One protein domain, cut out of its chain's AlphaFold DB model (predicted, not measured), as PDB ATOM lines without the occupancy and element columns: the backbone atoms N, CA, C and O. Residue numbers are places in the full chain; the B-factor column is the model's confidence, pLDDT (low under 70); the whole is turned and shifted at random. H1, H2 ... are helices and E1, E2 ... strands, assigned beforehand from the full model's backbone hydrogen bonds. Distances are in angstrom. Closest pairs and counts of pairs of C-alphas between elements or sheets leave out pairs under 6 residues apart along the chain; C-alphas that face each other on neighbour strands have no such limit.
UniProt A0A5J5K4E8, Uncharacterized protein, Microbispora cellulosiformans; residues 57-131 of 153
ATOM      1  N   ARG A  57     -33.708  90.369  -6.375       92.44
ATOM      2  CA  ARG A  57     -33.900  91.312  -7.477       92.44
ATOM      3  C   ARG A  57     -32.638  92.126  -7.707       92.44
ATOM      4  O   ARG A  57     -32.077  92.681  -6.763       92.44
ATOM      5  N   TYR A  58     -32.243  92.254  -8.965       90.06
ATOM      6  CA  TYR A  58     -31.126  93.108  -9.344       90.06
ATOM      7  C   TYR A  58     -31.502  94.585  -9.202       90.06
ATOM      8  O   TYR A  58     -32.586  95.010  -9.602       90.06
ATOM      9  N   THR A  59     -30.597  95.366  -8.611       85.88
ATOM     10  CA  THR A  59     -30.739  96.820  -8.441       85.88
ATOM     11  C   THR A  59     -30.196  97.589  -9.641       85.88
ATOM     12  O   THR A  59     -30.739  98.629 -10.002       85.88
ATOM     13  N   MET A  60     -29.155  97.058 -10.284       82.50
ATOM     14  CA  MET A  60     -28.629  97.549 -11.552       82.50
ATOM     15  C   MET A  60     -29.122  96.646 -12.674       82.50
ATOM     16  O   MET A  60     -28.937  95.431 -12.625       82.50
ATOM     17  N   LEU A  61     -29.764  97.246 -13.672       86.50
ATOM     18  CA  LEU A  61     -30.354  96.531 -14.795       86.50
ATOM     19  C   LEU A  61     -29.601  96.887 -16.071       86.50
ATOM     20  O   LEU A  61     -29.466  98.064 -16.406       86.50
ATOM     21  N   ALA A  62     -29.157  95.866 -16.794       85.44
ATOM     22  CA  ALA A  62     -28.684  95.988 -18.162       85.44
ATOM     23  C   ALA A  62     -29.756  95.484 -19.135       85.44
ATOM     24  O   ALA A  62     -30.682  94.756 -18.761       85.44
ATOM     25  N   SER A  63     -29.626  95.888 -20.397       91.12
ATOM     26  CA  SER A  63     -30.429  95.311 -21.473       91.12
ATOM     27  C   SER A  63     -30.138  93.813 -21.575       91.12
ATOM     28  O   SER A  63     -28.979  93.420 -21.548       91.12
ATOM     29  N   ILE A  64     -31.163  92.977 -21.736       93.00
ATOM     30  CA  ILE A  64     -31.022  91.506 -21.791       93.00
ATOM     31  C   ILE A  64     -30.234  90.996 -23.017       93.00
ATOM     32  O   ILE A  64     -29.963  89.802 -23.139       93.00
ATOM     33  N   ASP A  65     -29.901  91.888 -23.950       92.19
ATOM     34  CA  ASP A  65     -29.061  91.662 -25.127       92.19
ATOM     35  C   ASP A  65     -27.679  92.336 -25.047       92.19
ATOM     36  O   ASP A  65     -26.954  92.329 -26.045       92.19
ATOM     37  N   ALA A  66     -27.288  92.892 -23.896       87.62
ATOM     38  CA  ALA A  66     -25.928  93.390 -23.695       87.62
ATOM     39  C   ALA A  66     -24.889  92.259 -23.852       87.62
ATOM     40  O   ALA A  66     -25.228  91.086 -23.675       87.62
ATOM     41  N   PRO A  67     -23.625  92.562 -24.204       84.12
ATOM     42  CA  PRO A  67     -22.573  91.550 -24.251       84.12
ATOM     43  C   PRO A  67     -22.514  90.727 -22.957       84.12
ATOM     44  O   PRO A  67     -22.475  91.280 -21.862       84.12
ATOM     45  N   GLY A  68     -22.535  89.399 -23.095       83.12
ATOM     46  CA  GLY A  68     -22.586  88.462 -21.966       83.12
ATOM     47  C   GLY A  68     -23.994  88.135 -21.449       83.12
ATOM     48  O   GLY A  68     -24.141  87.181 -20.689       83.12
ATOM     49  N   GLU A  69     -25.032  88.851 -21.890       89.62
ATOM     50  CA  GLU A  69     -26.416  88.603 -21.478       89.62
ATOM     51  C   GLU A  69     -27.117  87.538 -22.346       89.62
ATOM     52  O   GLU A  69     -26.757  87.314 -23.510       89.62
ATOM     53  N   PRO A  70     -28.171  86.878 -21.825       93.69
ATOM     54  CA  PRO A  70     -28.780  85.709 -22.456       93.69
ATOM     55  C   PRO A  70     -29.302  85.910 -23.876       93.69
ATOM     56  O   PRO A  70     -29.362  84.932 -24.622       93.69
ATOM     57  N   LEU A  71     -29.707  87.124 -24.265       94.31
ATOM     58  CA  LEU A  71     -30.261  87.414 -25.592       94.31
ATOM     59  C   LEU A  71     -29.297  88.176 -26.508       94.31
ATOM     60  O   LEU A  71     -29.714  88.619 -27.586       94.31
ATOM     61  N   HIS A  72     -28.019  88.276 -26.139       92.12
ATOM     62  CA  HIS A  72     -27.001  88.906 -26.972       92.12
ATOM     63  C   HIS A  72     -26.964  88.290 -28.384       92.12
ATOM     64  O   HIS A  72     -26.960  87.067 -28.546       92.12
ATOM     65  N   CYS A  73     -26.997  89.147 -29.411       89.44
ATOM     66  CA  CYS A  73     -27.009  88.784 -30.837       89.44
ATOM     67  C   CYS A  73     -28.162  87.878 -31.319       89.44
ATOM     68  O   CYS A  73     -28.044  87.226 -32.354       89.44
ATOM     69  N   THR A  74     -29.292  87.810 -30.612       91.44
ATOM     70  CA  THR A  74     -30.383  86.881 -30.984       91.44
ATOM     71  C   THR A  74     -31.459  87.487 -31.886       91.44
ATOM     72  O   THR A  74     -32.265  86.757 -32.465       91.44
ATOM     73  N   GLY A  75     -31.508  88.819 -31.993       91.00
ATOM     74  CA  GLY A  75     -32.571  89.520 -32.717       91.00
ATOM     75  C   GLY A  75     -33.955  89.362 -32.073       91.00
ATOM     76  O   GLY A  75     -34.947  89.234 -32.783       91.00
ATOM     77  N   PHE A  76     -34.037  89.332 -30.736       93.81
ATOM     78  CA  PHE A  76     -35.293  89.086 -30.009       93.81
ATOM     79  C   PHE A  76     -36.336  90.212 -30.135       93.81
ATOM     80  O   PHE A  76     -37.525  89.982 -29.915       93.81
ATOM     81  N   ARG A  77     -35.915  91.437 -30.467       92.94
ATOM     82  CA  ARG A  77     -36.815  92.594 -30.570       92.94
ATOM     83  C   ARG A  77     -37.727  92.443 -31.781       92.94
ATOM     84  O   ARG A  77     -37.271  92.205 -32.894       92.94
ATOM     85  N   GLY A  78     -39.025  92.584 -31.554       94.81
ATOM     86  CA  GLY A  78     -40.067  92.305 -32.533       94.81
ATOM     87  C   GLY A  78     -40.328  90.814 -32.755       94.81
ATOM     88  O   GLY A  78     -41.164  90.488 -33.590       94.81
ATOM     89  N   ALA A  79     -39.659  89.902 -32.041       97.44
ATOM     90  CA  ALA A  79     -39.987  88.481 -32.085       97.44
ATOM     91  C   ALA A  79     -41.184  88.163 -31.176       97.44
ATOM     92  O   ALA A  79     -41.501  88.916 -30.252       97.44
ATOM     93  N   ARG A  80     -41.836  87.026 -31.437       98.38
ATOM     94  CA  ARG A  80     -42.957  86.546 -30.627       98.38
ATOM     95  C   ARG A  80     -42.523  86.142 -29.216       98.38
ATOM     96  O   ARG A  80     -41.424  85.614 -29.028       98.38
ATOM     97  N   VAL A  81     -43.400  86.358 -28.240       98.50
ATOM     98  CA  VAL A  81     -43.177  86.018 -26.828       98.50
ATOM     99  C   VAL A  81     -42.849  84.536 -26.658       98.50
ATOM    100  O   VAL A  81     -41.904  84.214 -25.944       98.50
ATOM    101  N   ASP A  82     -43.572  83.642 -27.333       98.44
ATOM    102  CA  ASP A  82     -43.343  82.194 -27.252       98.44
ATOM    103  C   ASP A  82     -41.902  81.796 -27.626       98.44
ATOM    104  O   ASP A  82     -41.230  81.072 -26.884       98.44
ATOM    105  N   ARG A  83     -41.390  82.350 -28.726       98.25
ATOM    106  CA  ARG A  83     -40.027  82.160 -29.216       98.25
ATOM    107  C   ARG A  83     -39.006  82.708 -28.228       98.25
ATOM    108  O   ARG A  83     -38.016  82.036 -27.945       98.25
ATOM    109  N   VAL A  84     -39.220  83.922 -27.718       98.19
ATOM    110  CA  VAL A  84     -38.269  84.564 -26.799       98.19
ATOM    111  C   VAL A  84     -38.225  83.839 -25.455       98.19
ATOM    112  O   VAL A  84     -37.142  83.604 -24.930       98.19
ATOM    113  N   VAL A  85     -39.370  83.407 -24.920       98.19
ATOM    114  CA  VAL A  85     -39.436  82.612 -23.684       98.19
ATOM    115  C   VAL A  85     -38.754  81.252 -23.860       98.19
ATOM    116  O   VAL A  85     -38.018  80.820 -22.974       98.19
ATOM    117  N   ALA A  86     -38.949  80.581 -24.999       98.31
ATOM    118  CA  ALA A  86     -38.242  79.335 -25.297       98.31
ATOM    119  C   ALA A  86     -36.719  79.542 -25.363       98.31
ATOM    120  O   ALA A  86     -35.960  78.759 -24.789       98.31
ATOM    121  N   LEU A  87     -36.276  80.632 -25.995       97.88
ATOM    122  CA  LEU A  87     -34.866  80.994 -26.087       97.88
ATOM    123  C   LEU A  87     -34.259  81.300 -24.711       97.88
ATOM    124  O   LEU A  87     -33.206  80.760 -24.382       97.88
ATOM    125  N   LEU A  88     -34.939  82.088 -23.877       98.06
ATOM    126  CA  LEU A  88     -34.515  82.369 -22.503       98.06
ATOM    127  C   LEU A  88     -34.371  81.091 -21.676       98.06
ATOM    128  O   LEU A  88     -33.344  80.893 -21.026       98.06
ATOM    129  N   ARG A  89     -35.340  80.173 -21.771       98.00
ATOM    130  CA  ARG A  89     -35.269  78.875 -21.089       98.00
ATOM    131  C   ARG A  89     -34.044  78.071 -21.522       98.00
ATOM    132  O   ARG A  89     -33.346  77.540 -20.665       98.00
ATOM    133  N   SER A  90     -33.740  78.035 -22.823       97.31
ATOM    134  CA  SER A  90     -32.538  77.360 -23.342       97.31
ATOM    135  C   SER A  90     -31.221  77.991 -22.863       97.31
ATOM    136  O   SER A  90     -30.178  77.349 -22.908       97.31
ATOM    137  N   ARG A  91     -31.273  79.239 -22.381       95.94
ATOM    138  CA  ARG A  91     -30.140  80.027 -21.872       95.94
ATOM    139  C   ARG A  91     -30.113  80.099 -20.336       95.94
ATOM    140  O   ARG A  91     -29.448  80.965 -19.782       95.94
ATOM    141  N   GLY A  92     -30.849  79.223 -19.644       95.12
ATOM    142  CA  GLY A  92     -30.857  79.166 -18.175       95.12
ATOM    143  C   GLY A  92     -31.730  80.224 -17.489       95.12
ATOM    144  O   GLY A  92     -31.598  80.440 -16.286       95.12
ATOM    145  N   VAL A  93     -32.643  80.870 -18.222       96.31
ATOM    146  CA  VAL A  93     -33.594  81.863 -17.693       96.31
ATOM    147  C   VAL A  93     -35.030  81.358 -17.890       96.31
ATOM    148  O   VAL A  93     -35.721  81.780 -18.818       96.31
ATOM    149  N   PRO A  94     -35.497  80.391 -17.079       96.38
ATOM    150  CA  PRO A  94     -36.798  79.752 -17.281       96.38
ATOM    151  C   PRO A  94     -37.996  80.643 -16.919       96.38
ATOM    152  O   PRO A  94     -39.100  80.390 -17.407       96.38
ATOM    153  N   GLY A  95     -37.804  81.650 -16.062       95.81
ATOM    154  CA  GLY A  95     -38.852  82.553 -15.594       95.81
ATOM    155  C   GLY A  95     -38.983  83.814 -16.447       95.81
ATOM    156  O   GLY A  95     -37.989  84.399 -16.881       95.81
ATOM    157  N   ALA A  96     -40.216  84.283 -16.630       96.75
ATOM    158  CA  ALA A  96     -40.504  85.567 -17.260       96.75
ATOM    159  C   ALA A  96     -41.681  86.261 -16.565       96.75
ATOM    160  O   ALA A  96     -42.693  85.632 -16.267       96.75
ATOM    161  N   VAL A  97     -41.549  87.568 -16.350       96.69
ATOM    162  CA  VAL A  97     -42.669  88.469 -16.049       96.69
ATOM    163  C   VAL A  97     -42.820  89.471 -17.186       96.69
ATOM    164  O   VAL A  97     -41.832  89.889 -17.798       96.69
ATOM    165  N   PHE A  98     -44.054  89.865 -17.480       97.12
ATOM    166  CA  PHE A  98     -44.364  90.676 -18.651       97.12
ATOM    167  C   PHE A  98     -44.824  92.061 -18.235       97.12
ATOM    168  O   PHE A  98     -45.655  92.206 -17.348       97.12
ATOM    169  N   VAL A  99     -44.314  93.089 -18.896       95.88
ATOM    170  CA  VAL A  99     -44.783  94.465 -18.763       95.88
ATOM    171  C   VAL A  99     -45.529  94.821 -20.035       95.88
ATOM    172  O   VAL A  99     -45.016  94.639 -21.136       95.88
ATOM    173  N   THR A 100     -46.744  95.321 -19.870       95.25
ATOM    174  CA  THR A 100     -47.650  95.729 -20.947       95.25
ATOM    175  C   THR A 100     -47.972  97.218 -20.805       95.25
ATOM    176  O   THR A 100     -47.551  97.846 -19.831       95.25
ATOM    177  N   ALA A 101     -48.735  97.792 -21.739       92.69
ATOM    178  CA  ALA A 101     -49.245  99.160 -21.590       92.69
ATOM    179  C   ALA A 101     -50.084  99.340 -20.307       92.69
ATOM    180  O   ALA A 101     -50.045 100.403 -19.698       92.69
ATOM    181  N   ASP A 102     -50.762  98.275 -19.869       91.62
ATOM    182  CA  ASP A 102     -51.681  98.282 -18.724       91.62
ATOM    183  C   ASP A 102     -51.008  97.838 -17.413       91.62
ATOM    184  O   ASP A 102     -51.681  97.617 -16.407       91.62
ATOM    185  N   GLY A 103     -49.684  97.646 -17.417       91.62
ATOM    186  CA  GLY A 103     -48.912  97.209 -16.252       91.62
ATOM    187  C   GLY A 103     -48.360  95.785 -16.348       91.62
ATOM    188  O   GLY A 103     -48.275  95.190 -17.429       91.62
ATOM    189  N   GLU A 104     -47.912  95.263 -15.204       93.81
ATOM    190  CA  GLU A 104     -47.245  93.960 -15.096       93.81
ATOM    191  C   GLU A 104     -48.250  92.798 -15.121       93.81
ATOM    192  O   GLU A 104     -49.328  92.865 -14.533       93.81
ATOM    193  N   ARG A 105     -47.893  91.718 -15.816       95.31
ATOM    194  CA  ARG A 105     -48.699  90.512 -16.005       95.31
ATOM    195  C   ARG A 105     -47.831  89.271 -15.806       95.31
ATOM    196  O   ARG A 105     -46.681  89.229 -16.246       95.31
ATOM    197  N   ALA A 106     -48.409  88.238 -15.196       93.19
ATOM    198  CA  ALA A 106     -47.776  86.921 -15.086       93.19
ATOM    199  C   ALA A 106     -47.802  86.153 -16.419       93.19
ATOM    200  O   ALA A 106     -46.893  85.387 -16.720       93.19
ATOM    201  N   THR A 107     -48.832  86.382 -17.235       96.00
ATOM    202  CA  THR A 107     -49.036  85.711 -18.523       96.00
ATOM    203  C   THR A 107     -49.515  86.702 -19.573       96.00
ATOM    204  O   THR A 107     -50.294  87.609 -19.274       96.00
ATOM    205  N   VAL A 108     -49.099  86.485 -20.818       97.56
ATOM    206  CA  VAL A 108     -49.565  87.201 -22.013       97.56
ATOM    207  C   VAL A 108     -49.706  86.202 -23.166       97.56
ATOM    208  O   VAL A 108     -49.102  85.127 -23.103       97.56
ATOM    209  N   PRO A 109     -50.465  86.514 -24.228       98.25
ATOM    210  CA  PRO A 109     -50.497  85.675 -25.419       98.25
ATOM    211  C   PRO A 109     -49.097  85.474 -26.016       98.25
ATOM    212  O   PRO A 109     -48.361  86.435 -26.236       98.25
ATOM    213  N   GLY A 110     -48.743  84.225 -26.336       97.81
ATOM    214  CA  GLY A 110     -47.449  83.890 -26.948       97.81
ATOM    215  C   GLY A 110     -47.219  84.553 -28.313       97.81
ATOM    216  O   GLY A 110     -46.075  84.749 -28.714       97.81
ATOM    217  N   SER A 111     -48.301  84.951 -28.987       98.19
ATOM    218  CA  SER A 111     -48.302  85.659 -30.270       98.19
ATOM    219  C   SER A 111     -47.943  87.143 -30.184       98.19
ATOM    220  O   SER A 111     -47.723  87.764 -31.222       98.19
ATOM    221  N   TRP A 112     -47.884  87.725 -28.983       98.38
ATOM    222  CA  TRP A 112     -47.451  89.109 -28.790       98.38
ATOM    223  C   TRP A 112     -45.967  89.284 -29.094       98.38
ATOM    224  O   TRP A 112     -45.213  88.316 -29.151       98.38
ATOM    225  N   TYR A 113     -45.537  90.530 -29.252       98.25
ATOM    226  CA  TYR A 113     -44.178  90.892 -29.625       98.25
ATOM    227  C   TYR A 113     -43.386  91.404 -28.429       98.25
ATOM    228  O   TYR A 113     -43.905  92.158 -27.607       98.25
ATOM    229  N   VAL A 114     -42.114  91.016 -28.346       97.19
ATOM    230  CA  VAL A 114     -41.171  91.523 -27.343       97.19
ATOM    231  C   VAL A 114     -40.474  92.768 -27.875       97.19
ATOM    232  O   VAL A 114     -39.964  92.768 -28.990       97.19
ATOM    233  N   HIS A 115     -40.408  93.832 -27.082       95.00
ATOM    234  CA  HIS A 115     -39.768  95.090 -27.478       95.00
ATOM    235  C   HIS A 115     -38.460  95.339 -26.735       95.00
ATOM    236  O   HIS A 115     -37.496  95.835 -27.319       95.00
ATOM    237  N   GLU A 116     -38.434  95.005 -25.447       94.19
ATOM    238  CA  GLU A 116     -37.293  95.198 -24.556       94.19
ATOM    239  C   GLU A 116     -37.275  94.097 -23.502       94.19
ATOM    240  O   GLU A 116     -38.287  93.432 -23.261       94.19
ATOM    241  N   GLY A 117     -36.132  93.920 -22.850       93.81
ATOM    242  CA  GLY A 117     -36.021  93.011 -21.729       93.81
ATOM    243  C   GLY A 117     -34.835  93.347 -20.843       93.81
ATOM    244  O   GLY A 117     -33.857  93.940 -21.296       93.81
ATOM    245  N   VAL A 118     -34.945  92.943 -19.586       94.19
ATOM    246  CA  VAL A 118     -33.881  93.000 -18.580       94.19
ATOM    247  C   VAL A 118     -33.911  91.711 -17.766       94.19
ATOM    248  O   VAL A 118     -34.967  91.076 -17.640       94.19
ATOM    249  N   LEU A 119     -32.785  91.330 -17.167       93.38
ATOM    250  CA  LEU A 119     -32.815  90.339 -16.094       93.38
ATOM    251  C   LEU A 119     -33.366  90.978 -14.820       93.38
ATOM    252  O   LEU A 119     -32.946  92.059 -14.423       93.38
ATOM    253  N   ARG A 120     -34.330  90.314 -14.181       92.19
ATOM    254  CA  ARG A 120     -34.953  90.780 -12.935       92.19
ATOM    255  C   ARG A 120     -34.267  90.192 -11.711       92.19
ATOM    256  O   ARG A 120     -34.137  90.875 -10.702       92.19
ATOM    257  N   SER A 121     -33.907  88.921 -11.797       92.88
ATOM    258  CA  SER A 121     -33.242  88.124 -10.768       92.88
ATOM    259  C   SER A 121     -32.581  86.923 -11.440       92.88
ATOM    260  O   SER A 121     -32.803  86.681 -12.632       92.88
ATOM    261  N   ALA A 122     -31.840  86.120 -10.673       90.56
ATOM    262  CA  ALA A 122     -31.346  84.835 -11.159       90.56
ATOM    263  C   ALA A 122     -32.502  84.016 -11.770       90.56
ATOM    264  O   ALA A 122     -33.563  83.863 -11.158       90.56
ATOM    265  N   GLY A 123     -32.326  83.569 -13.016       93.00
ATOM    266  CA  GLY A 123     -33.293  82.737 -13.735       93.00
ATOM    267  C   GLY A 123     -34.601  83.416 -14.165       93.00
ATOM    268  O   GLY A 123     -35.458  82.732 -14.723       93.00
ATOM    269  N   THR A 124     -34.791  84.726 -13.943       95.56
ATOM    270  CA  THR A 124     -36.036  85.425 -14.313       95.56
ATOM    271  C   THR A 124     -35.782  86.687 -15.129       95.56
ATOM    272  O   THR A 124     -35.121  87.619 -14.671       95.56
ATOM    273  N   ALA A 125     -36.398  86.758 -16.308       96.19
ATOM    274  CA  ALA A 125     -36.440  87.954 -17.140       96.19
ATOM    275  C   ALA A 125     -37.687  88.807 -16.864       96.19
ATOM    276  O   ALA A 125     -38.740  88.310 -16.460       96.19
ATOM    277  N   ARG A 126     -37.584  90.103 -17.151       95.50
ATOM    278  CA  ARG A 126     -38.715  91.025 -17.273       95.50
ATOM    279  C   ARG A 126     -38.756  91.552 -18.699       95.50
ATOM    280  O   ARG A 126     -37.790  92.169 -19.138       95.50
ATOM    281  N   LEU A 127     -39.853  91.304 -19.409       96.44
ATOM    282  CA  LEU A 127     -39.993  91.613 -20.832       96.44
ATOM    283  C   LEU A 127     -41.073  92.669 -21.060       96.44
ATOM    284  O   LEU A 127     -42.200  92.503 -20.598       96.44
ATOM    285  N   LEU A 128     -40.754  93.724 -21.808       96.50
ATOM    286  CA  LEU A 128     -41.756  94.653 -22.331       96.50
ATOM    287  C   LEU A 128     -42.375  94.054 -23.590       96.50
ATOM    288  O   LEU A 128     -41.660  93.781 -24.557       96.50
ATOM    289  N   VAL A 129     -43.694  93.887 -23.591       97.44
ATOM    290  CA  VAL A 129     -44.425  93.181 -24.646       97.44
ATOM    291  C   VAL A 129     -45.689  93.922 -25.072       97.44
ATOM    292  O   VAL A 129     -46.259  94.694 -24.299       97.44
ATOM    293  N   GLY A 130     -46.154  93.668 -26.293       97.00
ATOM    294  CA  GLY A 130     -47.406  94.221 -26.801       97.00
ATOM    295  C   GLY A 130     -47.994  93.433 -27.976       97.00
ATOM    296  O   GLY A 130     -47.295  92.644 -28.608       97.00
ATOM    297  N   PRO A 131     -49.280  93.648 -28.306       97.31
ATOM    298  CA  PRO A 131     -49.959  92.928 -29.387       97.31
ATOM    299  C   PRO A 131     -49.504  93.347 -30.794       97.31
ATOM    300  O   PRO A 131     -49.835  92.685 -31.771       97.31
TER     301      PRO A 131
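This is residues 57 to 131 of the 153 residues of an uncharacterized protein of Microbispora cellulosiformans (UniProt A0A5J5K4E8). A strongly twisted sheet of four strands has one helix, H1, over one face, and a long stretch with no named element, residues 57 to 80, runs past the edge strand E3 to the beginning of H1. The chain crosses from one edge of the sheet, E2, to the other, E3, by residues 106 to 112, which pass one end of H1. The printed part has 75 residues, with one named helix and four named strands in the order H1, E1, E2, E3, E4; the sheet is mixed, in the order E2, E1, E4, E3. The class is mixed, helices and strands, though under half of the residues, 35 of 75, are in named elements. The whole is compact and rounded, with a radius of gyration of the C-alphas of 11.1 A and spans of 29 by 24 by 17 A.

Begin with the sheet's longest strand, E3, residues 113 to 121: find C-alpha 113 at (-44.178, 90.892, -29.625) and go 22.0 A to C-alpha 121. On this way E3 bends by 68 degrees at residue 116. E4, residues 124 to 130, covers 19.0 A and ends at C-alpha 130, (-47.406, 94.221, -26.801). E1, residues 95 to 100, covers 16.7 A, and E2, residues 103 to 105, covers 6.7 A. H1, residues 81 to 90, begins at C-alpha 81, (-43.177, 86.018, -26.828), and is 14.2 A long.

Look first at the inner strands E1 and E4, which are parallel at 30 degrees; N 99 and O 127 are within hydrogen-bond range at 2.8 A. On E4's other side is the edge strand E3, antiparallel at 158 degrees and forming a hairpin with it; look at N 115 and O 128, 2.8 A apart, and N 126 and O 118, also 2.8 A. At the other edge E2 forms a hairpin with E1, antiparallel at 147 degrees, with N 105 and O 98 at 2.8 A. E2 and E3 are apart. H1 is on the sheet, and together they make two layers, a helix on one face of a sheet. The closest C-alphas of H1 and E3 are those of Val 81 and Tyr 113, 5.7 A; of H1 and E1, those of Val 85 and Ala 96, 7.2 A. In H1 every O i to N i+4 pair is within hydrogen-bond range.

The two C-alphas farthest apart are those of Gly 68 and Asp 102, at 30.9 A. The printed part has no cut and no long link between named elements; the link from E2 to E3 is short, and the others are tight. The mean pLDDT of the printed part is 94.2, and no printed residue is under 70.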